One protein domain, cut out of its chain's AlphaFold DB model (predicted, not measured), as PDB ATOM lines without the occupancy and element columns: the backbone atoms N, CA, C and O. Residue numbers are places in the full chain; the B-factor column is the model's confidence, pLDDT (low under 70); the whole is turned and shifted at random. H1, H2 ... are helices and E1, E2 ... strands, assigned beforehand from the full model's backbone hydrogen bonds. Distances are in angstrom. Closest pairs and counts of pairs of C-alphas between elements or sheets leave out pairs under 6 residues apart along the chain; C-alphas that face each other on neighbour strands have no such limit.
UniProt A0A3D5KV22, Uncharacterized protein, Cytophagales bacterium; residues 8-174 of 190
ATOM      1  N   GLY A   8     -23.289   7.796  65.794       81.44
ATOM      2  CA  GLY A   8     -24.298   6.758  65.530       81.44
ATOM      3  C   GLY A   8     -25.213   7.013  64.327       81.44
ATOM      4  O   GLY A   8     -26.422   6.858  64.442       81.44
ATOM      5  N   PHE A   9     -24.664   7.445  63.184       90.38
ATOM      6  CA  PHE A   9     -25.440   7.495  61.940       90.38
ATOM      7  C   PHE A   9     -25.727   6.080  61.436       90.38
ATOM      8  O   PHE A   9     -24.789   5.345  61.120       90.38
ATOM      9  N   GLU A  10     -27.001   5.755  61.248       93.06
ATOM     10  CA  GLU A  10     -27.432   4.478  60.681       93.06
ATOM     11  C   GLU A  10     -28.412   4.729  59.534       93.06
ATOM     12  O   GLU A  10     -29.489   5.301  59.712       93.06
ATOM     13  N   LEU A  11     -28.040   4.308  58.325       95.94
ATOM     14  CA  LEU A  11     -28.908   4.412  57.158       95.94
ATOM     15  C   LEU A  11     -29.965   3.307  57.212       95.94
ATOM     16  O   LEU A  11     -29.617   2.134  57.265       95.94
ATOM     17  N   SER A  12     -31.245   3.664  57.115       97.31
ATOM     18  CA  SER A  12     -32.340   2.687  56.997       97.31
ATOM     19  C   SER A  12     -32.926   2.628  55.591       97.31
ATOM     20  O   SER A  12     -33.471   1.601  55.181       97.31
ATOM     21  N   LYS A  13     -32.821   3.710  54.810       98.25
ATOM     22  CA  LYS A  13     -33.335   3.738  53.440       98.25
ATOM     23  C   LYS A  13     -32.666   4.807  52.590       98.25
ATOM     24  O   LYS A  13     -32.488   5.933  53.045       98.25
ATOM     25  N   ILE A  14     -32.438   4.492  51.320       98.25
ATOM     26  CA  ILE A  14     -32.177   5.471  50.262       98.25
ATOM     27  C   ILE A  14     -33.030   5.166  49.032       98.25
ATOM     28  O   ILE A  14     -33.208   4.010  48.651       98.25
ATOM     29  N   LYS A  15     -33.571   6.205  48.397       97.94
ATOM     30  CA  LYS A  15     -34.347   6.107  47.162       97.94
ATOM     31  C   LYS A  15     -33.985   7.238  46.203       97.94
ATOM     32  O   LYS A  15     -33.991   8.399  46.606       97.94
ATOM     33  N   LEU A  16     -33.748   6.897  44.939       96.31
ATOM     34  CA  LEU A  16     -33.628   7.854  43.841       96.31
ATOM     35  C   LEU A  16     -35.024   8.348  43.433       96.31
ATOM     36  O   LEU A  16     -35.980   7.568  43.328       96.31
ATOM     37  N   LEU A  17     -35.168   9.656  43.237       94.25
ATOM     38  CA  LEU A  17     -36.432  10.275  42.844       94.25
ATOM     39  C   LEU A  17     -36.503  10.426  41.318       94.25
ATOM     40  O   LEU A  17     -35.515  10.744  40.667       94.25
ATOM     41  N   LYS A  18     -37.699  10.238  40.741       85.94
ATOM     42  CA  LYS A  18     -37.913  10.239  39.277       85.94
ATOM     43  C   LYS A  18     -37.488  11.531  38.569       85.94
ATOM     44  O   LYS A  18     -37.180  11.488  37.389       85.94
ATOM     45  N   ASN A  19     -37.509  12.657  39.280       84.94
ATOM     46  CA  ASN A  19     -37.226  13.986  38.731       84.94
ATOM     47  C   ASN A  19     -35.903  14.555  39.268       84.94
ATOM     48  O   ASN A  19     -35.772  15.771  39.380       84.94
ATOM     49  N   GLY A  20     -34.975  13.684  39.664       84.88
ATOM     50  CA  GLY A  20     -33.734  14.089  40.314       84.88
ATOM     51  C   GLY A  20     -33.848  14.185  41.835       84.88
ATOM     52  O   GLY A  20     -34.933  14.338  42.413       84.88
ATOM     53  N   GLY A  21     -32.698  14.052  42.487       93.00
ATOM     54  CA  GLY A  21     -32.560  14.028  43.940       93.00
ATOM     55  C   GLY A  21     -32.853  12.683  44.617       93.00
ATOM     56  O   GLY A  21     -32.998  11.636  43.980       93.00
ATOM     57  N   ILE A  22     -32.905  12.715  45.953       96.38
ATOM     58  CA  ILE A  22     -32.981  11.522  46.807       96.38
ATOM     59  C   ILE A  22     -33.949  11.681  47.984       96.38
ATOM     60  O   ILE A  22     -34.168  12.772  48.515       96.38
ATOM     61  N   GLU A  23     -34.497  10.556  48.433       97.56
ATOM     62  CA  GLU A  23     -35.138  10.389  49.737       97.56
ATOM     63  C   GLU A  23     -34.268   9.464  50.590       97.56
ATOM     64  O   GLU A  23     -33.974   8.342  50.181       97.56
ATOM     65  N   VAL A  24     -33.872   9.930  51.773       97.50
ATOM     66  CA  VAL A  24     -33.024   9.192  52.711       97.50
ATOM     67  C   VAL A  24     -33.712   9.116  54.067       97.50
ATOM     68  O   VAL A  24     -34.153  10.142  54.587       97.50
ATOM     69  N   ALA A  25     -33.781   7.918  54.642       97.81
ATOM     70  CA  ALA A  25     -34.176   7.708  56.028       97.81
ATOM     71  C   ALA A  25     -32.983   7.187  56.834       97.81
ATOM     72  O   ALA A  25     -32.299   6.261  56.391       97.81
ATOM     73  N   TYR A  26     -32.722   7.779  57.996       96.06
ATOM     74  CA  TYR A  26     -31.596   7.411  58.859       96.06
ATOM     75  C   TYR A  26     -31.901   7.700  60.333       96.06
ATOM     76  O   TYR A  26     -32.748   8.545  60.628       96.06
ATOM     77  N   SER A  27     -31.219   7.015  61.245       93.44
ATOM     78  CA  SER A  27     -31.173   7.347  62.673       93.44
ATOM     79  C   SER A  27     -29.863   8.038  63.030       93.44
ATOM     80  O   SER A  27     -28.845   7.869  62.353       93.44
ATOM     81  N   GLN A  28     -29.901   8.853  64.081       90.75
ATOM     82  CA  GLN A  28     -28.717   9.484  64.649       90.75
ATOM     83  C   GLN A  28     -28.849   9.593  66.164       90.75
ATOM     84  O   GLN A  28     -29.891  10.011  66.672       90.75
ATOM     85  N   ALA A  29     -27.781   9.231  66.872       88.31
ATOM     86  CA  ALA A  29     -27.696   9.421  68.308       88.31
ATOM     87  C   ALA A  29     -27.296  10.870  68.619       88.31
ATOM     88  O   ALA A  29     -26.319  11.397  68.083       88.31
ATOM     89  N   MET A  30     -28.053  11.504  69.509       81.69
ATOM     90  CA  MET A  30     -27.792  12.842  70.025       81.69
ATOM     91  C   MET A  30     -27.569  12.753  71.529       81.69
ATOM     92  O   MET A  30     -28.421  12.252  72.267       81.69
ATOM     93  N   THR A  31     -26.418  13.243  71.980       81.69
ATOM     94  CA  THR A  31     -26.071  13.305  73.402       81.69
ATOM     95  C   THR A  31     -26.175  14.746  73.883       81.69
ATOM     96  O   THR A  31     -25.498  15.626  73.353       81.69
ATOM     97  N   SER A  32     -27.009  14.981  74.894       77.50
ATOM     98  CA  SER A  32     -27.145  16.271  75.578       77.50
ATOM     99  C   SER A  32     -26.965  16.050  77.078       77.50
ATOM    100  O   SER A  32     -27.842  15.491  77.740       77.50
ATOM    101  N   GLY A  33     -25.822  16.472  77.623       82.31
ATOM    102  CA  GLY A  33     -25.412  16.104  78.982       82.31
ATOM    103  C   GLY A  33     -25.180  14.593  79.104       82.31
ATOM    104  O   GLY A  33     -24.461  14.019  78.291       82.31
ATOM    105  N   ASP A  34     -25.821  13.955  80.086       84.56
ATOM    106  CA  ASP A  34     -25.701  12.510  80.357       84.56
ATOM    107  C   ASP A  34     -26.755  11.647  79.633       84.56
ATOM    108  O   ASP A  34     -26.814  10.432  79.829       84.56
ATOM    109  N   VAL A  35     -27.622  12.255  78.814       81.56
ATOM    110  CA  VAL A  35     -28.701  11.550  78.106       81.56
ATOM    111  C   VAL A  35     -28.352  11.409  76.630       81.56
ATOM    112  O   VAL A  35     -28.121  12.407  75.945       81.56
ATOM    113  N   THR A  36     -28.379  10.172  76.135       83.69
ATOM    114  CA  THR A  36     -28.287   9.849  74.706       83.69
ATOM    115  C   THR A  36     -29.650   9.384  74.214       83.69
ATOM    116  O   THR A  36     -30.172   8.383  74.702       83.69
ATOM    117  N   ASN A  37     -30.212  10.100  73.243       85.81
ATOM    118  CA  ASN A  37     -31.434   9.715  72.540       85.81
ATOM    119  C   ASN A  37     -31.106   9.395  71.081       85.81
ATOM    120  O   ASN A  37     -30.207  10.004  70.505       85.81
ATOM    121  N   THR A  38     -31.850   8.470  70.480       88.38
ATOM    122  CA  THR A  38     -31.736   8.159  69.051       88.38
ATOM    123  C   THR A  38     -32.978   8.654  68.333       88.38
ATOM    124  O   THR A  38     -34.070   8.125  68.547       88.38
ATOM    125  N   ASP A  39     -32.799   9.640  67.461       90.31
ATOM    126  CA  ASP A  39     -33.868  10.186  66.633       90.31
ATOM    127  C   ASP A  39     -33.813   9.611  65.220       90.31
ATOM    128  O   ASP A  39     -32.752   9.247  64.709       90.31
ATOM    129  N   THR A  40     -34.978   9.546  64.576       92.81
ATOM    130  CA  THR A  40     -35.115   9.100  63.186       92.81
ATOM    131  C   THR A  40     -35.485  10.270  62.287       92.81
ATOM    132  O   THR A  40     -36.343  11.091  62.608       92.81
ATOM    133  N   PHE A  41     -34.841  10.329  61.128       94.75
ATOM    134  CA  PHE A  41     -34.961  11.416  60.172       94.75
ATOM    135  C   PHE A  41     -35.408  10.877  58.823       94.75
ATOM    136  O   PHE A  41     -34.929   9.844  58.358       94.75
ATOM    137  N   LEU A  42     -36.288  11.627  58.159       96.50
ATOM    138  CA  LEU A  42     -36.619  11.442  56.752       96.50
ATOM    139  C   LEU A  42     -36.281  12.729  56.007       96.50
ATOM    140  O   LEU A  42     -36.966  13.741  56.155       96.50
ATOM    141  N   ARG A  43     -35.238  12.690  55.182       94.62
ATOM    142  CA  ARG A  43     -34.811  13.831  54.376       94.62
ATOM    143  C   ARG A  43     -35.113  13.573  52.911       94.62
ATOM    144  O   ARG A  43     -34.627  12.610  52.324       94.62
ATOM    145  N   LYS A  44     -35.890  14.469  52.311       94.88
ATOM    146  CA  LYS A  44     -36.073  14.538  50.860       94.88
ATOM    147  C   LYS A  44     -35.308  15.733  50.333       94.88
ATOM    148  O   LYS A  44     -35.371  16.813  50.915       94.88
ATOM    149  N   SER A  45     -34.593  15.534  49.243       91.81
ATOM    150  CA  SER A  45     -33.850  16.586  48.573       91.81
ATOM    151  C   SER A  45     -34.056  16.455  47.078       91.81
ATOM    152  O   SER A  45     -33.948  15.360  46.539       91.81
ATOM    153  N   THR A  46     -34.336  17.573  46.419       91.44
ATOM    154  CA  THR A  46     -34.396  17.671  44.955       91.44
ATOM    155  C   THR A  46     -33.023  17.933  44.340       91.44
ATOM    156  O   THR A  46     -32.899  17.958  43.124       91.44
ATOM    157  N   LYS A  47     -31.988  18.160  45.163       90.38
ATOM    158  CA  LYS A  47     -30.617  18.349  44.686       90.38
ATOM    159  C   LYS A  47     -30.049  17.009  44.238       90.38
ATOM    160  O   LYS A  47     -30.028  16.072  45.038       90.38
ATOM    161  N   ASP A  48     -29.535  16.934  43.020       91.94
ATOM    162  CA  ASP A  48     -28.974  15.687  42.517       91.94
ATOM    163  C   ASP A  48     -27.754  15.227  43.327       91.94
ATOM    164  O   ASP A  48     -26.882  16.038  43.680       91.94
ATOM    165  N   PRO A  49     -27.697  13.931  43.685       92.75
ATOM    166  CA  PRO A  49     -26.532  13.364  44.336       92.75
ATOM    167  C   PRO A  49     -25.337  13.329  43.386       92.75
ATOM    168  O   PRO A  49     -25.471  13.428  42.170       92.75
ATOM    169  N   HIS A  50     -24.144  13.193  43.957       94.31
ATOM    170  CA  HIS A  50     -22.935  13.011  43.165       94.31
ATOM    171  C   HIS A  50     -23.025  11.722  42.314       94.31
ATOM    172  O   HIS A  50     -23.593  10.738  42.802       94.31
ATOM    173  N   PRO A  51     -22.453  11.687  41.089       95.00
ATOM    174  CA  PRO A  51     -22.479  10.504  40.226       95.00
ATOM    175  C   PRO A  51     -21.997   9.219  40.904       95.00
ATOM    176  O   PRO A  51     -22.569   8.168  40.657       95.00
ATOM    177  N   ASP A  52     -21.018   9.298  41.809       96.38
ATOM    178  CA  ASP A  52     -20.553   8.146  42.603       96.38
ATOM    179  C   ASP A  52     -21.702   7.431  43.333       96.38
ATOM    180  O   ASP A  52     -21.820   6.210  43.242       96.38
ATOM    181  N   LEU A  53     -22.592   8.178  43.999       96.25
ATOM    182  CA  LEU A  53     -23.744   7.608  44.703       96.25
ATOM    183  C   LEU A  53     -24.756   7.004  43.722       96.25
ATOM    184  O   LEU A  53     -25.295   5.925  43.968       96.25
ATOM    185  N   VAL A  54     -25.011   7.689  42.602       95.94
ATOM    186  CA  VAL A  54     -25.927   7.202  41.557       95.94
ATOM    187  C   VAL A  54     -25.405   5.895  40.963       95.94
ATOM    188  O   VAL A  54     -26.152   4.922  40.872       95.94
ATOM    189  N   ASN A  55     -24.121   5.852  40.618       96.81
ATOM    190  CA  ASN A  55     -23.457   4.701  40.019       96.81
ATOM    191  C   ASN A  55     -23.366   3.529  40.999       96.81
ATOM    192  O   ASN A  55     -23.588   2.388  40.596       96.81
ATOM    193  N   ALA A  56     -23.110   3.793  42.284       98.00
ATOM    194  CA  ALA A  56     -23.117   2.761  43.316       98.00
ATOM    195  C   ALA A  56     -24.497   2.109  43.463       98.00
ATOM    196  O   ALA A  56     -24.607   0.884  43.456       98.00
ATOM    197  N   ILE A  57     -25.563   2.916  43.517       98.00
ATOM    198  CA  ILE A  57     -26.939   2.405  43.568       98.00
ATOM    199  C   ILE A  57     -27.272   1.639  42.283       98.00
ATOM    200  O   ILE A  57     -27.809   0.535  42.358       98.00
ATOM    201  N   ALA A  58     -26.930   2.183  41.112       97.62
ATOM    202  CA  ALA A  58     -27.164   1.531  39.824       97.62
ATOM    203  C   ALA A  58     -26.447   0.174  39.726       97.62
ATOM    204  O   ALA A  58     -27.035  -0.800  39.252       97.62
ATOM    205  N   GLY A  59     -25.223   0.079  40.253       97.81
ATOM    206  CA  GLY A  59     -24.422  -1.145  40.293       97.81
ATOM    207  C   GLY A  59     -25.054  -2.289  41.090       97.81
ATOM    208  O   GLY A  59     -24.685  -3.448  40.891       97.81
ATOM    209  N   LEU A  60     -26.054  -2.016  41.937       98.50
ATOM    210  CA  LEU A  60     -26.808  -3.060  42.634       98.50
ATOM    211  C   LEU A  60     -27.729  -3.871  41.702       98.50
ATOM    212  O   LEU A  60     -28.260  -4.910  42.118       98.50
ATOM    213  N   ASN A  61     -27.905  -3.460  40.439       97.88
ATOM    214  CA  ASN A  61     -28.690  -4.193  39.441       97.88
ATOM    215  C   ASN A  61     -28.196  -5.641  39.264       97.88
ATOM    216  O   ASN A  61     -29.008  -6.550  39.074       97.88
ATOM    217  N   LYS A  62     -26.891  -5.881  39.446       97.31
ATOM    218  CA  LYS A  62     -26.262  -7.207  39.410       97.31
ATOM    219  C   LYS A  62     -26.845  -8.156  40.459       97.31
ATOM    220  O   LYS A  62     -26.991  -9.349  40.193       97.31
ATOM    221  N   TYR A  63     -27.227  -7.655  41.634       97.69
ATOM    222  CA  TYR A  63     -27.844  -8.469  42.686       97.69
ATOM    223  C   TYR A  63     -29.316  -8.738  42.405       97.69
ATOM    224  O   TYR A  63     -29.755  -9.876  42.566       97.69
ATOM    225  N   LEU A  64     -30.063  -7.739  41.919       97.31
ATOM    226  CA  LEU A  64     -31.441  -7.948  41.460       97.31
ATOM    227  C   LEU A  64     -31.491  -9.024  40.372       97.31
ATOM    228  O   LEU A  64     -32.270  -9.970  40.479       97.31
ATOM    229  N   ALA A  65     -30.612  -8.932  39.374       96.38
ATOM    230  CA  ALA A  65     -30.534  -9.906  38.293       96.38
ATOM    231  C   ALA A  65     -30.223 -11.323  38.801       96.38
ATOM    232  O   ALA A  65     -30.849 -12.286  38.359       96.38
ATOM    233  N   LYS A  66     -29.304 -11.461  39.769       95.06
ATOM    234  CA  LYS A  66     -28.976 -12.754  40.394       95.06
ATOM    235  C   LYS A  66     -30.138 -13.323  41.212       95.06
ATOM    236  O   LYS A  66     -30.459 -14.496  41.051       95.06
ATOM    237  N   VAL A  67     -30.782 -12.516  42.061       95.81
ATOM    238  CA  VAL A  67     -31.910 -12.955  42.909       95.81
ATOM    239  C   VAL A  67     -33.098 -13.413  42.067       95.81
ATOM    240  O   VAL A  67     -33.728 -14.414  42.396       95.81
ATOM    241  N   HIS A  68     -33.369 -12.719  40.961       94.94
ATOM    242  CA  HIS A  68     -34.445 -13.056  40.021       94.94
ATOM    243  C   HIS A  68     -34.022 -14.055  38.935       94.94
ATOM    244  O   HIS A  68     -34.779 -14.311  38.003       94.94
ATOM    245  N   ASN A  69     -32.824 -14.638  39.052       93.38
ATOM    246  CA  ASN A  69     -32.283 -15.643  38.139       93.38
ATOM    247  C   ASN A  69     -32.244 -15.202  36.657       93.38
ATOM    248  O   ASN A  69     -32.291 -16.026  35.745       93.38
ATOM    249  N   LEU A  70     -32.115 -13.898  36.403       93.62
ATOM    250  CA  LEU A  70     -32.057 -13.321  35.054       93.62
ATOM    251  C   LEU A  70     -30.729 -13.629  34.343       93.62
ATOM    252  O   LEU A  70     -30.626 -13.500  33.128       93.62
ATOM    253  N   LEU A  71     -29.724 -14.078  35.099       92.31
ATOM    254  CA  LEU A  71     -28.395 -14.458  34.608       92.31
ATOM    255  C   LEU A  71     -28.172 -15.981  34.612       92.31
ATOM    256  O   LEU A  71     -27.030 -16.445  34.595       92.31
ATOM    257  N   ALA A  72     -29.248 -16.779  34.644       89.50
ATOM    258  CA  ALA A  72     -29.180 -18.243  34.743       89.50
ATOM    259  C   ALA A  72     -28.327 -18.899  33.643       89.50
ATOM    260  O   ALA A  72     -27.693 -19.928  33.884       89.50
ATOM    261  N   PHE A  73     -28.273 -18.288  32.455       87.31
ATOM    262  CA  PHE A  73     -27.495 -18.766  31.309       87.31
ATOM    263  C   PHE A  73     -25.998 -18.918  31.621       87.31
ATOM    264  O   PHE A  73     -25.352 -19.798  31.056       87.31
ATOM    265  N   LYS A  74     -25.448 -18.165  32.586       83.88
ATOM    266  CA  LYS A  74     -24.051 -18.325  33.028       83.88
ATOM    267  C   LYS A  74     -23.752 -19.715  33.587       83.88
ATOM    268  O   LYS A  74     -22.621 -20.189  33.494       83.88
ATOM    269  N   SER A  75     -24.755 -20.402  34.131       80.44
ATOM    270  CA  SER A  75     -24.598 -21.777  34.615       80.44
ATOM    271  C   SER A  75     -24.293 -22.764  33.484       80.44
ATOM    272  O   SER A  75     -23.657 -23.783  33.737       80.44
ATOM    273  N   LEU A  76     -24.664 -22.451  32.234       78.38
ATOM    274  CA  LEU A  76     -24.369 -23.292  31.069       78.38
ATOM    275  C   LEU A  76     -22.866 -23.343  30.749       78.38
ATOM    276  O   LEU A  76     -22.385 -24.366  30.269       78.38
ATOM    277  N   LEU A  77     -22.100 -22.293  31.078       72.25
ATOM    278  CA  LEU A  77     -20.639 -22.287  30.900       72.25
ATOM    279  C   LEU A  77     -19.951 -23.306  31.812       72.25
ATOM    280  O   LEU A  77     -19.008 -23.979  31.401       72.25
ATOM    281  N   LYS A  78     -20.464 -23.477  33.037       66.75
ATOM    282  CA  LYS A  78     -19.901 -24.410  34.026       66.75
ATOM    283  C   LYS A  78     -20.033 -25.874  33.600       66.75
ATOM    284  O   LYS A  78     -19.211 -26.689  34.001       66.75
ATOM    285  N   ILE A  79     -21.029 -26.203  32.773       61.56
ATOM    286  CA  ILE A  79     -21.272 -27.569  32.285       61.56
ATOM    287  C   ILE A  79     -20.200 -27.999  31.264       61.56
ATOM    288  O   ILE A  79     -19.850 -29.176  31.208       61.56
ATOM    289  N   ASN A  80     -19.619 -27.058  30.511       55.31
ATOM    290  CA  ASN A  80     -18.681 -27.351  29.417       55.31
ATOM    291  C   ASN A  80     -17.191 -27.289  29.815       55.31
ATOM    292  O   ASN A  80     -16.322 -27.665  29.022       55.31
ATOM    293  N   ALA A  81     -16.878 -26.860  31.043       54.75
ATOM    294  CA  ALA A  81     -15.508 -26.646  31.529       54.75
ATOM    295  C   ALA A  81     -14.677 -27.938  31.728       54.75
ATOM    296  O   ALA A  81     -13.489 -27.871  32.036       54.75
ATOM    297  N   THR A  82     -15.268 -29.121  31.538       55.78
ATOM    298  CA  THR A  82     -14.587 -30.431  31.597       55.78
ATOM    299  C   THR A  82     -13.832 -30.794  30.316       55.78
ATOM    300  O   THR A  82     -13.083 -31.771  30.296       55.78
ATOM    301  N   THR A  83     -13.972 -30.006  29.249       54.16
ATOM    302  CA  THR A  83     -13.237 -30.192  27.992       54.16
ATOM    303  C   THR A  83     -12.292 -29.017  27.763       54.16
ATOM    304  O   THR A  83     -12.655 -27.881  28.049       54.16
ATOM    305  N   LYS A  84     -11.061 -29.284  27.285       60.75
ATOM    306  CA  LYS A  84     -10.071 -28.256  26.897       60.75
ATOM    307  C   LYS A  84     -10.793 -27.080  26.231       60.75
ATOM    308  O   LYS A  84     -11.453 -27.304  25.221       60.75
ATOM    309  N   LEU A  85     -10.682 -25.883  26.813       62.62
ATOM    310  CA  LEU A  85     -11.436 -24.689  26.419       62.62
ATOM    311  C   LEU A  85     -11.254 -24.426  24.913       62.62
ATOM    312  O   LEU A  85     -10.225 -23.902  24.481       62.62
ATOM    313  N   SER A  86     -12.214 -24.866  24.102       71.50
ATOM    314  CA  SER A  86     -12.172 -24.680  22.655       71.50
ATOM    315  C   SER A  86     -12.446 -23.214  22.315       71.50
ATOM    316  O   SER A  86     -13.020 -22.474  23.118       71.50
ATOM    317  N   GLU A  87     -12.071 -22.769  21.115       76.25
ATOM    318  CA  GLU A  87     -12.421 -21.424  20.623       76.25
ATOM    319  C   GLU A  87     -13.940 -21.166  20.672       76.25
ATOM    320  O   GLU A  87     -14.379 -20.043  20.929       76.25
ATOM    321  N   ALA A  88     -14.748 -22.222  20.529       76.81
ATOM    322  CA  ALA A  88     -16.198 -22.162  20.679       76.81
ATOM    323  C   ALA A  88     -16.631 -21.804  22.113       76.81
ATOM    324  O   ALA A  88     -17.549 -21.005  22.282       76.81
ATOM    325  N   VAL A  89     -15.964 -22.338  23.146       76.44
ATOM    326  CA  VAL A  89     -16.266 -22.002  24.551       76.44
ATOM    327  C   VAL A  89     -15.923 -20.544  24.848       76.44
ATOM    328  O   VAL A  89     -16.766 -19.838  25.390       76.44
ATOM    329  N   LYS A  90     -14.765 -20.049  24.393       80.94
ATOM    330  CA  LYS A  90     -14.393 -18.626  24.540       80.94
ATOM    331  C   LYS A  90     -15.385 -17.687  23.848       80.94
ATOM    332  O   LYS A  90     -15.736 -16.631  24.368       80.94
ATOM    333  N   THR A  91     -15.860 -18.082  22.668       84.00
ATOM    334  CA  THR A  91     -16.874 -17.315  21.931       84.00
ATOM    335  C   THR A  91     -18.206 -17.289  22.687       84.00
ATOM    336  O   THR A  91     -18.858 -16.245  22.754       84.00
ATOM    337  N   MET A  92     -18.605 -18.409  23.298       82.94
ATOM    338  CA  MET A  92     -19.797 -18.477  24.149       82.94
ATOM    339  C   MET A  92     -19.662 -17.630  25.419       82.94
ATOM    340  O   MET A  92     -20.610 -16.924  25.755       82.94
ATOM    341  N   GLU A  93     -18.502 -17.639  26.081       84.88
ATOM    342  CA  GLU A  93     -18.221 -16.781  27.244       84.88
ATOM    343  C   GLU A  93     -18.432 -15.303  26.898       84.88
ATOM    344  O   GLU A  93     -19.273 -14.649  27.512       84.88
ATOM    345  N   SER A  94     -17.790 -14.812  25.833       88.00
ATOM    346  CA  SER A  94     -17.961 -13.421  25.381       88.00
ATOM    347  C   SER A  94     -19.405 -13.097  24.974       88.00
ATOM    348  O   SER A  94     -19.889 -11.984  25.180       88.00
ATOM    349  N   THR A  95     -20.127 -14.061  24.397       89.69
ATOM    350  CA  THR A  95     -21.544 -13.874  24.048       89.69
ATOM    351  C   THR A  95     -22.408 -13.725  25.299       89.69
ATOM    352  O   THR A  95     -23.321 -12.902  25.324       89.69
ATOM    353  N   PHE A  96     -22.122 -14.489  26.352       91.12
ATOM    354  CA  PHE A  96     -22.853 -14.409  27.613       91.12
ATOM    355  C   PHE A  96     -22.501 -13.170  28.434       91.12
ATOM    356  O   PHE A  96     -23.390 -12.642  29.092       91.12
ATOM    357  N   GLU A  97     -21.269 -12.671  28.365       91.81
ATOM    358  CA  GLU A  97     -20.912 -11.359  28.926       91.81
ATOM    359  C   GLU A  97     -21.743 -10.249  28.271       91.81
ATOM    360  O   GLU A  97     -22.420  -9.491  28.958       91.81
ATOM    361  N   LYS A  98     -21.825 -10.231  26.933       93.56
ATOM    362  CA  LYS A  98     -22.675  -9.267  26.209       93.56
ATOM    363  C   LYS A  98     -24.156  -9.406  26.554       93.56
ATOM    364  O   LYS A  98     -24.869  -8.407  26.612       93.56
ATOM    365  N   LEU A  99     -24.633 -10.637  26.749       93.38
ATOM    366  CA  LEU A  99     -26.013 -10.883  27.154       93.38
ATOM    367  C   LEU A  99     -26.276 -10.405  28.587       93.38
ATOM    368  O   LEU A  99     -27.346  -9.870  28.853       93.38
ATOM    369  N   GLU A 100     -25.321 -10.574  29.502       94.75
ATOM    370  CA  GLU A 100     -25.409 -10.009  30.849       94.75
ATOM    371  C   GLU A 100     -25.485  -8.489  30.798       94.75
ATOM    372  O   GLU A 100     -26.411  -7.930  31.382       94.75
ATOM    373  N   ASP A 101     -24.584  -7.835  30.064       95.12
ATOM    374  CA  ASP A 101     -24.608  -6.381  29.897       95.12
ATOM    375  C   ASP A 101     -25.960  -5.916  29.356       95.12
ATOM    376  O   ASP A 101     -26.534  -4.944  29.844       95.12
ATOM    377  N   GLU A 102     -26.505  -6.634  28.372       94.50
ATOM    378  CA  GLU A 102     -27.814  -6.323  27.816       94.50
ATOM    379  C   GLU A 102     -28.931  -6.488  28.848       94.50
ATOM    380  O   GLU A 102     -29.740  -5.582  29.006       94.50
ATOM    381  N   VAL A 103     -28.953  -7.582  29.616       94.56
ATOM    382  CA  VAL A 103     -29.932  -7.782  30.699       94.56
ATOM    383  C   VAL A 103     -29.837  -6.675  31.752       94.56
ATOM    384  O   VAL A 103     -30.865  -6.149  32.182       94.56
ATOM    385  N   LEU A 104     -28.623  -6.308  32.170       96.31
ATOM    386  CA  LEU A 104     -28.396  -5.333  33.238       96.31
ATOM    387  C   LEU A 104     -28.789  -3.906  32.840       96.31
ATOM    388  O   LEU A 104     -29.296  -3.176  33.693       96.31
ATOM    389  N   LYS A 105     -28.637  -3.518  31.565       95.69
ATOM    390  CA  LYS A 105     -29.085  -2.204  31.052       95.69
ATOM    391  C   LYS A 105     -30.577  -1.955  31.248       95.69
ATOM    392  O   LYS A 105     -30.990  -0.809  31.398       95.69
ATOM    393  N   HIS A 106     -31.384  -3.014  31.244       95.69
ATOM    394  CA  HIS A 106     -32.835  -2.904  31.399       95.69
ATOM    395  C   HIS A 106     -33.285  -2.869  32.860       95.69
ATOM    396  O   HIS A 106     -34.478  -2.699  33.105       95.69
ATOM    397  N   ILE A 107     -32.370  -3.031  33.823       97.19
ATOM    398  CA  ILE A 107     -32.667  -3.043  35.257       97.19
ATOM    399  C   ILE A 107     -32.217  -1.723  35.885       97.19
ATOM    400  O   ILE A 107     -31.031  -1.467  36.079       97.19
ATOM    401  N   GLU A 108     -33.196  -0.918  36.274       96.12
ATOM    402  CA  GLU A 108     -33.020   0.349  36.971       96.12
ATOM    403  C   GLU A 108     -33.195   0.127  38.479       96.12
ATOM    404  O   GLU A 108     -34.285  -0.228  38.937       96.12
ATOM    405  N   VAL A 109     -32.146   0.332  39.280       98.00
ATOM    406  CA  VAL A 109     -32.266   0.312  40.747       98.00
ATOM    407  C   VAL A 109     -32.820   1.653  41.210       98.00
ATOM    408  O   VAL A 109     -32.281   2.707  40.897       98.00
ATOM    409  N   THR A 110     -33.894   1.613  41.991       97.25
ATOM    410  CA  THR A 110     -34.587   2.813  42.479       97.25
ATOM    411  C   THR A 110     -34.336   3.084  43.956       97.25
ATOM    412  O   THR A 110     -34.563   4.200  44.417       97.25
ATOM    413  N   GLY A 111     -33.866   2.097  44.720       97.88
ATOM    414  CA  GLY A 111     -33.534   2.308  46.120       97.88
ATOM    415  C   GLY A 111     -33.141   1.050  46.872       97.88
ATOM    416  O   GLY A 111     -33.218  -0.071  46.363       97.88
ATOM    417  N   VAL A 112     -32.749   1.273  48.119       98.50
ATOM    418  CA  VAL A 112     -32.308   0.258  49.068       98.50
ATOM    419  C   VAL A 112     -32.952   0.534  50.419       98.50
ATOM    420  O   VAL A 112     -33.003   1.684  50.859       98.50
ATOM    421  N   SER A 113     -33.411  -0.522  51.082       98.44
ATOM    422  CA  SER A 113     -33.791  -0.498  52.495       98.44
ATOM    423  C   SER A 113     -32.845  -1.392  53.290       98.44
ATOM    424  O   SER A 113     -32.553  -2.514  52.872       98.44
ATOM    425  N   ILE A 114     -32.400  -0.894  54.437       97.62
ATOM    426  CA  ILE A 114     -31.460  -1.535  55.356       97.62
ATOM    427  C   ILE A 114     -32.179  -1.698  56.695       97.62
ATOM    428  O   ILE A 114     -32.916  -0.817  57.139       97.62
ATOM    429  N   SER A 115     -32.035  -2.865  57.312       95.12
ATOM    430  CA  SER A 115     -32.736  -3.222  58.548       95.12
ATOM    431  C   SER A 115     -31.919  -4.201  59.377       95.12
ATOM    432  O   SER A 115     -31.188  -5.004  58.806       95.12
ATOM    433  N   GLY A 116     -32.156  -4.250  60.684       90.19
ATOM    434  CA  GLY A 116     -31.419  -5.123  61.599       90.19
ATOM    435  C   GLY A 116     -30.239  -4.408  62.251       90.19
ATOM    436  O   GLY A 116     -30.043  -3.216  62.036       90.19
ATOM    437  N   ASP A 117     -29.511  -5.155  63.067       82.12
ATOM    438  CA  ASP A 117     -28.319  -4.730  63.800       82.12
ATOM    439  C   ASP A 117     -27.043  -5.252  63.113       82.12
ATOM    440  O   ASP A 117     -27.101  -5.795  62.005       82.12
ATOM    441  N   GLU A 118     -25.888  -5.074  63.760       74.62
ATOM    442  CA  GLU A 118     -24.581  -5.506  63.247       74.62
ATOM    443  C   GLU A 118     -24.540  -7.011  62.906       74.62
ATOM    444  O   GLU A 118     -23.960  -7.391  61.888       74.62
ATOM    445  N   ASP A 119     -25.221  -7.862  63.680       79.19
ATOM    446  CA  ASP A 119     -25.178  -9.326  63.529       79.19
ATOM    447  C   ASP A 119     -26.236  -9.881  62.554       79.19
ATOM    448  O   ASP A 119     -26.127 -11.006  62.046       79.19
ATOM    449  N   ASN A 120     -27.292  -9.116  62.279       88.12
ATOM    450  CA  ASN A 120     -28.410  -9.534  61.434       88.12
ATOM    451  C   ASN A 120     -28.818  -8.441  60.443       88.12
ATOM    452  O   ASN A 120     -30.011  -8.218  60.198       88.12
ATOM    453  N   MET A 121     -27.838  -7.762  59.849       92.62
ATOM    454  CA  MET A 121     -28.092  -6.748  58.834       92.62
ATOM    455  C   MET A 121     -28.765  -7.364  57.604       92.62
ATOM    456  O   MET A 121     -28.332  -8.377  57.049       92.62
ATOM    457  N   GLY A 122     -29.856  -6.744  57.167       96.62
ATOM    458  CA  GLY A 122     -30.668  -7.213  56.061       96.62
ATOM    459  C   GLY A 122     -30.983  -6.130  55.048       96.62
ATOM    460  O   GLY A 122     -31.448  -5.047  55.409       96.62
ATOM    461  N   ILE A 123     -30.794  -6.479  53.778       98.06
ATOM    462  CA  ILE A 123     -30.890  -5.573  52.637       98.06
ATOM    463  C   ILE A 123     -32.079  -5.947  51.756       98.06
ATOM    464  O   ILE A 123     -32.285  -7.115  51.416       98.06
ATOM    465  N   VAL A 124     -32.858  -4.945  51.358       98.62
ATOM    466  CA  VAL A 124     -33.871  -5.057  50.305       98.62
ATOM    467  C   VAL A 124     -33.524  -4.074  49.201       98.62
ATOM    468  O   VAL A 124     -33.493  -2.867  49.435       98.62
ATOM    469  N   ILE A 125     -33.294  -4.583  47.993       98.69
ATOM    470  CA  ILE A 125     -33.012  -3.770  46.806       98.69
ATOM    471  C   ILE A 125     -34.310  -3.653  46.006       98.69
ATOM    472  O   ILE A 125     -34.984  -4.655  45.762       98.69
ATOM    473  N   THR A 126     -34.667  -2.430  45.625       98.50
ATOM    474  CA  THR A 126     -35.877  -2.096  44.858       98.50
ATOM    475  C   THR A 126     -35.464  -1.573  43.492       98.50
ATOM    476  O   THR A 126     -34.629  -0.674  43.395       98.50
ATOM    477  N   GLY A 127     -36.084  -2.061  42.428       97.50
ATOM    478  CA  GLY A 127     -35.809  -1.640  41.063       97.50
ATOM    479  C   GLY A 127     -36.960  -1.906  40.105       97.50
ATOM    480  O   GLY A 127     -38.048  -2.339  40.495       97.50
ATOM    481  N   VAL A 128     -36.716  -1.621  38.835       96.50
ATOM    482  CA  VAL A 128     -37.653  -1.817  37.731       96.50
ATOM    483  C   VAL A 128     -36.906  -2.445  36.561       96.50
ATOM    484  O   VAL A 128     -35.808  -2.014  36.234       96.50
ATOM    485  N   ASN A 129     -37.504  -3.445  35.920       95.31
ATOM    486  CA  ASN A 129     -37.051  -3.979  34.641       95.31
ATOM    487  C   ASN A 129     -37.912  -3.413  33.501       95.31
ATOM    488  O   ASN A 129     -39.138  -3.416  33.615       95.31
ATOM    489  N   ARG A 130     -37.279  -2.927  32.426       93.38
ATOM    490  CA  ARG A 130     -37.935  -2.309  31.258       93.38
ATOM    491  C   ARG A 130     -37.628  -2.996  29.924       93.38
ATOM    492  O   ARG A 130     -37.698  -2.350  28.883       93.38
ATOM    493  N   TYR A 131     -37.341  -4.295  29.932       83.12
ATOM    494  CA  TYR A 131     -36.925  -5.036  28.733       83.12
ATOM    495  C   TYR A 131     -37.890  -4.908  27.532       83.12
ATOM    496  O   TYR A 131     -37.448  -4.812  26.394       83.12
ATOM    497  N   ASN A 132     -39.207  -4.842  27.773       80.50
ATOM    498  CA  ASN A 132     -40.236  -4.757  26.722       80.50
ATOM    499  C   ASN A 132     -40.992  -3.414  26.711       80.50
ATOM    500  O   ASN A 132     -42.136  -3.347  26.266       80.50
ATOM    501  N   GLY A 133     -40.409  -2.348  27.266       79.81
ATOM    502  CA  GLY A 133     -41.069  -1.042  27.399       79.81
ATOM    503  C   GLY A 133     -42.099  -0.948  28.536       79.81
ATOM    504  O   GLY A 133     -42.406   0.155  28.986       79.81
ATOM    505  N   GLU A 134     -42.581  -2.076  29.068       89.69
ATOM    506  CA  GLU A 134     -43.370  -2.119  30.303       89.69
ATOM    507  C   GLU A 134     -42.468  -2.127  31.546       89.69
ATOM    508  O   GLU A 134     -41.426  -2.780  31.579       89.69
ATOM    509  N   ALA A 135     -42.877  -1.390  32.581       92.69
ATOM    510  CA  ALA A 135     -42.169  -1.298  33.851       92.69
ATOM    511  C   ALA A 135     -42.564  -2.448  34.789       92.69
ATOM    512  O   ALA A 135     -43.602  -2.386  35.446       92.69
ATOM    513  N   ILE A 136     -41.710  -3.463  34.907       94.62
ATOM    514  CA  ILE A 136     -41.909  -4.576  35.841       94.62
ATOM    515  C   ILE A 136     -41.155  -4.278  37.134       94.62
ATOM    516  O   ILE A 136     -39.933  -4.144  37.131       94.62
ATOM    517  N   ALA A 137     -41.865  -4.179  38.257       95.38
ATOM    518  CA  ALA A 137     -41.229  -3.978  39.555       95.38
ATOM    519  C   ALA A 137     -40.380  -5.200  39.949       95.38
ATOM    520  O   ALA A 137     -40.864  -6.332  39.934       95.38
ATOM    521  N   LEU A 138     -39.134  -4.959  40.351       96.00
ATOM    522  CA  LEU A 138     -38.222  -5.968  40.878       96.00
ATOM    523  C   LEU A 138     -37.827  -5.600  42.302       96.00
ATOM    524  O   LEU A 138     -37.187  -4.581  42.530       96.00
ATOM    525  N   ASN A 139     -38.149  -6.466  43.256       96.88
ATOM    526  CA  ASN A 139     -37.691  -6.335  44.635       96.88
ATOM    527  C   ASN A 139     -36.985  -7.617  45.046       96.88
ATOM    528  O   ASN A 139     -37.431  -8.708  44.682       96.88
ATOM    529  N   THR A 140     -35.902  -7.515  45.806       97.88
ATOM    530  CA  THR A 140     -35.362  -8.696  46.488       97.88
ATOM    531  C   THR A 140     -36.231  -9.035  47.697       97.88
ATOM    532  O   THR A 140     -36.845  -8.160  48.310       97.88
ATOM    533  N   SER A 141     -36.244 -10.304  48.110       95.81
ATOM    534  CA  SER A 141     -36.529 -10.603  49.516       95.81
ATOM    535  C   SER A 141     -35.469  -9.941  50.405       95.81
ATOM    536  O   SER A 141     -34.402  -9.567  49.914       95.81
ATOM    537  N   ARG A 142     -35.713  -9.843  51.717       96.56
ATOM    538  CA  ARG A 142     -34.673  -9.421  52.668       96.56
ATOM    539  C   ARG A 142     -33.475 -10.374  52.574       96.56
ATOM    540  O   ARG A 142     -33.601 -11.550  52.914       96.56
ATOM    541  N   ILE A 143     -32.341  -9.872  52.096       96.62
ATOM    542  CA  ILE A 143     -31.069 -10.596  52.012       96.62
ATOM    543  C   ILE A 143     -30.361 -10.395  53.344       96.62
ATOM    544  O   ILE A 143     -30.062  -9.258  53.688       96.62
ATOM    545  N   ASN A 144     -30.126 -11.469  54.094       95.12
ATOM    546  CA  ASN A 144     -29.348 -11.405  55.329       95.12
ATOM    547  C   ASN A 144     -27.849 -11.450  54.998       95.12
ATOM    548  O   ASN A 144     -27.410 -12.404  54.355       95.12
ATOM    549  N   LEU A 145     -27.091 -10.446  55.443       92.19
ATOM    550  CA  LEU A 145     -25.655 -10.328  55.188       92.19
ATOM    551  C   LEU A 145     -24.793 -11.222  56.089       92.19
ATOM    552  O   LEU A 145     -23.655 -11.497  55.726       92.19
ATOM    553  N   SER A 146     -25.316 -11.737  57.211       88.25
ATOM    554  CA  SER A 146     -24.568 -12.684  58.060       88.25
ATOM    555  C   SER A 146     -24.542 -14.119  57.520       88.25
ATOM    556  O   SER A 146     -23.867 -14.988  58.069       88.25
ATOM    557  N   GLY A 147     -25.270 -14.387  56.431       83.94
ATOM    558  CA  GLY A 147     -25.303 -15.682  55.757       83.94
ATOM    559  C   GLY A 147     -24.526 -15.717  54.438       83.94
ATOM    560  O   GLY A 147     -23.943 -14.737  53.991       83.94
ATOM    561  N   THR A 148     -24.566 -16.875  53.776       88.19
ATOM    562  CA  THR A 148     -23.947 -17.116  52.454       88.19
ATOM    563  C   THR A 148     -24.924 -17.763  51.468       88.19
ATOM    564  O   THR A 148     -24.537 -18.510  50.568       88.19
ATOM    565  N   LYS A 149     -26.225 -17.512  51.651       90.56
ATOM    566  CA  LYS A 149     -27.317 -18.163  50.913       90.56
ATOM    567  C   LYS A 149     -27.200 -17.982  49.398       90.56
ATOM    568  O   LYS A 149     -27.532 -18.897  48.648       90.56
ATOM    569  N   HIS A 150     -26.783 -16.806  48.953       89.38
ATOM    570  CA  HIS A 150     -26.682 -16.439  47.548       89.38
ATOM    571  C   HIS A 150     -25.240 -16.473  47.019       89.38
ATOM    572  O   HIS A 150     -25.042 -16.525  45.803       89.38
ATOM    573  N   GLY A 151     -24.242 -16.453  47.904       92.62
ATOM    574  CA  GLY A 151     -22.820 -16.464  47.556       92.62
ATOM    575  C   GLY A 151     -22.294 -15.114  47.060       92.62
ATOM    576  O   GLY A 151     -21.238 -15.066  46.433       92.62
ATOM    577  N   PHE A 152     -23.027 -14.025  47.296       94.81
ATOM    578  CA  PHE A 152     -22.627 -12.665  46.916       94.81
ATOM    579  C   PHE A 152     -22.727 -11.657  48.070       94.81
ATOM    580  O   PHE A 152     -22.501 -10.470  47.851       94.81
ATOM    581  N   GLU A 153     -23.083 -12.117  49.270       95.50
ATOM    582  CA  GLU A 153     -23.380 -11.294  50.445       95.50
ATOM    583  C   GLU A 153     -22.215 -10.383  50.839       95.50
ATOM    584  O   GLU A 153     -22.454  -9.214  51.115       95.50
ATOM    585  N   ILE A 154     -20.969 -10.870  50.772       94.94
ATOM    586  CA  ILE A 154     -19.769 -10.068  51.071       94.94
ATOM    587  C   ILE A 154     -19.675  -8.863  50.132       94.94
ATOM    588  O   ILE A 154     -19.617  -7.730  50.590       94.94
ATOM    589  N   GLY A 155     -19.747  -9.091  48.817       96.75
ATOM    590  CA  GLY A 155     -19.689  -7.988  47.857       96.75
ATOM    591  C   GLY A 155     -20.888  -7.045  47.982       96.75
ATOM    592  O   GLY A 155     -20.762  -5.856  47.731       96.75
ATOM    593  N   LEU A 156     -22.068  -7.558  48.360       97.50
ATOM    594  CA  LEU A 156     -23.218  -6.696  48.646       97.50
ATOM    595  C   LEU A 156     -22.956  -5.823  49.880       97.50
ATOM    596  O   LEU A 156     -23.311  -4.652  49.854       97.50
ATOM    597  N   ALA A 157     -22.339  -6.356  50.936       95.56
ATOM    598  CA  ALA A 157     -21.984  -5.579  52.120       95.56
ATOM    599  C   ALA A 157     -21.010  -4.437  51.780       95.56
ATOM    600  O   ALA A 157     -21.264  -3.302  52.172       95.56
ATOM    601  N   GLU A 158     -19.977  -4.714  50.979       96.88
ATOM    602  CA  GLU A 158     -19.010  -3.711  50.503       96.88
ATOM    603  C   GLU A 158     -19.691  -2.594  49.691       96.88
ATOM    604  O   GLU A 158     -19.477  -1.407  49.948       96.88
ATOM    605  N   ASP A 159     -20.574  -2.953  48.750       98.19
ATOM    606  CA  ASP A 159     -21.322  -1.970  47.955       98.19
ATOM    607  C   ASP A 159     -22.271  -1.124  48.831       98.19
ATOM    608  O   ASP A 159     -22.430   0.079  48.605       98.19
ATOM    609  N   ILE A 160     -22.909  -1.728  49.842       97.50
ATOM    610  CA  ILE A 160     -23.787  -1.018  50.784       97.50
ATOM    611  C   ILE A 160     -22.993  -0.073  51.688       97.50
ATOM    612  O   ILE A 160     -23.441   1.053  51.909       97.50
ATOM    613  N   GLU A 161     -21.825  -0.482  52.177       96.06
ATOM    614  CA  GLU A 161     -20.936   0.377  52.966       96.06
ATOM    615  C   GLU A 161     -20.495   1.602  52.156       96.06
ATOM    616  O   GLU A 161     -20.603   2.736  52.632       96.06
ATOM    617  N   PHE A 162     -20.111   1.401  50.892       97.88
ATOM    618  CA  PHE A 162     -19.783   2.505  49.991       97.88
ATOM    619  C   PHE A 162     -20.969   3.462  49.794       97.88
ATOM    620  O   PHE A 162     -20.810   4.682  49.894       97.88
ATOM    621  N   ILE A 163     -22.180   2.931  49.583       98.06
ATOM    622  CA  ILE A 163     -23.400   3.746  49.490       98.06
ATOM    623  C   ILE A 163     -23.616   4.547  50.779       98.06
ATOM    624  O   ILE A 163     -23.906   5.739  50.701       98.06
ATOM    625  N   ILE A 164     -23.463   3.936  51.957       96.25
ATOM    626  CA  ILE A 164     -23.622   4.616  53.252       96.25
ATOM    627  C   ILE A 164     -22.666   5.810  53.365       96.25
ATOM    628  O   ILE A 164     -23.097   6.901  53.755       96.25
ATOM    629  N   GLU A 165     -21.398   5.637  52.999       95.69
ATOM    630  CA  GLU A 165     -20.408   6.718  53.037       95.69
ATOM    631  C   GLU A 165     -20.733   7.847  52.052       95.69
ATOM    632  O   GLU A 165     -20.666   9.030  52.409       95.69
ATOM    633  N   GLU A 166     -21.188   7.509  50.846       96.56
ATOM    634  CA  GLU A 166     -21.636   8.496  49.864       96.56
ATOM    635  C   GLU A 166     -22.891   9.253  50.326       96.56
ATOM    636  O   GLU A 166     -22.983  10.474  50.155       96.56
ATOM    637  N   VAL A 167     -23.834   8.580  50.996       95.94
ATOM    638  CA  VAL A 167     -24.989   9.241  51.619       95.94
ATOM    639  C   VAL A 167     -24.540  10.210  52.709       95.94
ATOM    640  O   VAL A 167     -25.009  11.350  52.738       95.94
ATOM    641  N   LYS A 168     -23.611   9.817  53.588       93.94
ATOM    642  CA  LYS A 168     -23.060  10.723  54.614       93.94
ATOM    643  C   LYS A 168     -22.390  11.939  53.971       93.94
ATOM    644  O   LYS A 168     -22.601  13.070  54.422       93.94
ATOM    645  N   ALA A 169     -21.610  11.736  52.908       93.12
ATOM    646  CA  ALA A 169     -20.964  12.820  52.173       93.12
ATOM    647  C   ALA A 169     -21.989  13.778  51.545       93.12
ATOM    648  O   ALA A 169     -21.834  14.999  51.645       93.12
ATOM    649  N   TYR A 170     -23.068  13.250  50.972       93.00
ATOM    650  CA  TYR A 170     -24.163  14.059  50.444       93.00
ATOM    651  C   TYR A 170     -24.876  14.859  51.543       93.00
ATOM    652  O   TYR A 170     -25.063  16.073  51.418       93.00
ATOM    653  N   LEU A 171     -25.251  14.198  52.641       91.44
ATOM    654  CA  LEU A 171     -26.064  14.790  53.703       91.44
ATOM    655  C   LEU A 171     -25.326  15.860  54.506       91.44
ATOM    656  O   LEU A 171     -25.928  16.897  54.806       91.44
ATOM    657  N   PHE A 172     -24.067  15.595  54.864       89.44
ATOM    658  CA  PHE A 172     -23.327  16.376  55.861       89.44
ATOM    659  C   PHE A 172     -22.129  17.132  55.285       89.44
ATOM    660  O   PHE A 172     -21.717  18.136  55.860       89.44
ATOM    661  N   LYS A 173     -21.576  16.687  54.149       88.12
ATOM    662  CA  LYS A 173     -20.429  17.341  53.487       88.12
ATOM    663  C   LYS A 173     -20.831  18.108  52.222       88.12
ATOM    664  O   LYS A 173     -19.987  18.728  51.588       88.12
ATOM    665  N   GLY A 174     -22.112  18.068  51.845       81.94
ATOM    666  CA  GLY A 174     -22.650  18.782  50.686       81.94
ATOM    667  C   GLY A 174     -22.222  18.220  49.325       81.94
ATOM    668  O   GLY A 174     -22.470  18.893  48.318       81.94
TER     669      GLY A 174
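What this domain is: This is residues 8 to 174 of the 190 residues of an uncharacterized protein of Cytophagales bacterium (UniProt A0A3D5KV22). A curled, antiparallel six-stranded sheet has the helices H1, H2 and H5 over one face, with no named helix over the other, and a helical hairpin, H3 and H4, reaches away from it as an arm. The long hairpin E2 and E3 reaches out at the opposite end, where residues 31 to 36 stick out; residues 82 to 88, at the turn of the helical arm, stick out too. The printed part has 167 residues, with five named helices and six named strands in the chain order E1 E2 E3 H1 H2 H3 H4 E4 E5 E6 H5; the sheet's order is E3 E2 E1 E4 E5 E6, and the class is mixed, helices and strands. The whole is loose, with a radius of gyration of the C-alphas of 19.2 A, and elongated, spanning 70 by 36 by 25 A.

Where its parts are: E1, residues 8 to 16, begins with C-alpha 8 at (-24.298, 6.758, 65.530), is 23.6 A long and bends by 55 degrees at residue 12. E2, residues 22 to 32, 29.7 A, bends by 51 degrees at residue 25, and E3, residues 35 to 45, measures 30.4 A. The short helices H1, residues 51 to 59, H2, residues 61 to 67, and H3, residues 74 to 80, follow. H4, residues 87 to 105, is 27.5 A long and begins with C-alpha 87 at (-12.421, -21.424, 20.623). E4, residues 107 to 115, 23.3 A, bends by 58 degrees at residue 110. E5, residues 122 to 129, is 22.6 A long, and E6, residues 136 to 139, 9.9 A. H5, residues 153 to 173, 28.9 A, ends with C-alpha 173 at (-20.429, 17.341, 53.487).

How they stand to each other: The sheet is twisted, with E3 and E6 as edge strands. It holds two meanders, E1 E2 E3 and E4 E5 E6, in each of which every strand after the first is the antiparallel neighbour of the one before. In the hairpin E1 and E2, N 15 and O 23 are 2.8 A apart, within hydrogen-bond range; in the hairpin E2 and E3, N 24 and O 43 are at 2.8 A. E1 and E4, one strand from each meander, are antiparallel neighbours, with N 14 and O 112 at 2.9 A, within hydrogen-bond range. In the hairpin E4 and E5, N 113 and O 124 are at 2.9 A, and in the hairpin E5 and E6, N 127 and O 138 at 2.8 A. H1, H2 and H5 are on the same face of the sheet, which gives two layers, helices over one face of a sheet. H5 runs across the strands at a height over the sheet of 9.6 A, at 75 degrees to E2 on the local plane. H1 touches residues 159 to 167 of H5, opposite ways at a shallow tilt of 26 degrees, the closest C-alphas being those of Leu 53 and Glu 166, 5.6 A apart. H2 runs across the strands at a height of 8.5 A and touches residues 103 to 104 of H4, about perpendicular at 73 degrees; the closest C-alphas are those of Asn 61 and Leu 104, 6.3 A apart. H3 and H4 are not on the sheet; they form a helical hairpin, opposite ways at a shallow tilt of 10 degrees, closest at the C-alphas of Lys 74 and Phe 96, 6.8 A apart. In H1, H2, H4 and H5 every O i to N i+4 pair is within hydrogen-bond range; in H3 0 of 3 are, beside 4 of 4 O i to N i+3 pairs.

The domain as a whole: The two C-alphas farthest apart, those of Gly 33 and Ser 86, are 70.8 A apart. Without the stretches that stand free, the body spans 58 by 36 by 25 A. The printed part has no cut, and its one long link is E6 to H5, where residues 143 to 144 pair antiparallel with residues 122 to 123 of E5. Mean pLDDT of the printed part is 90.4; residues 78 to 85 are under 70.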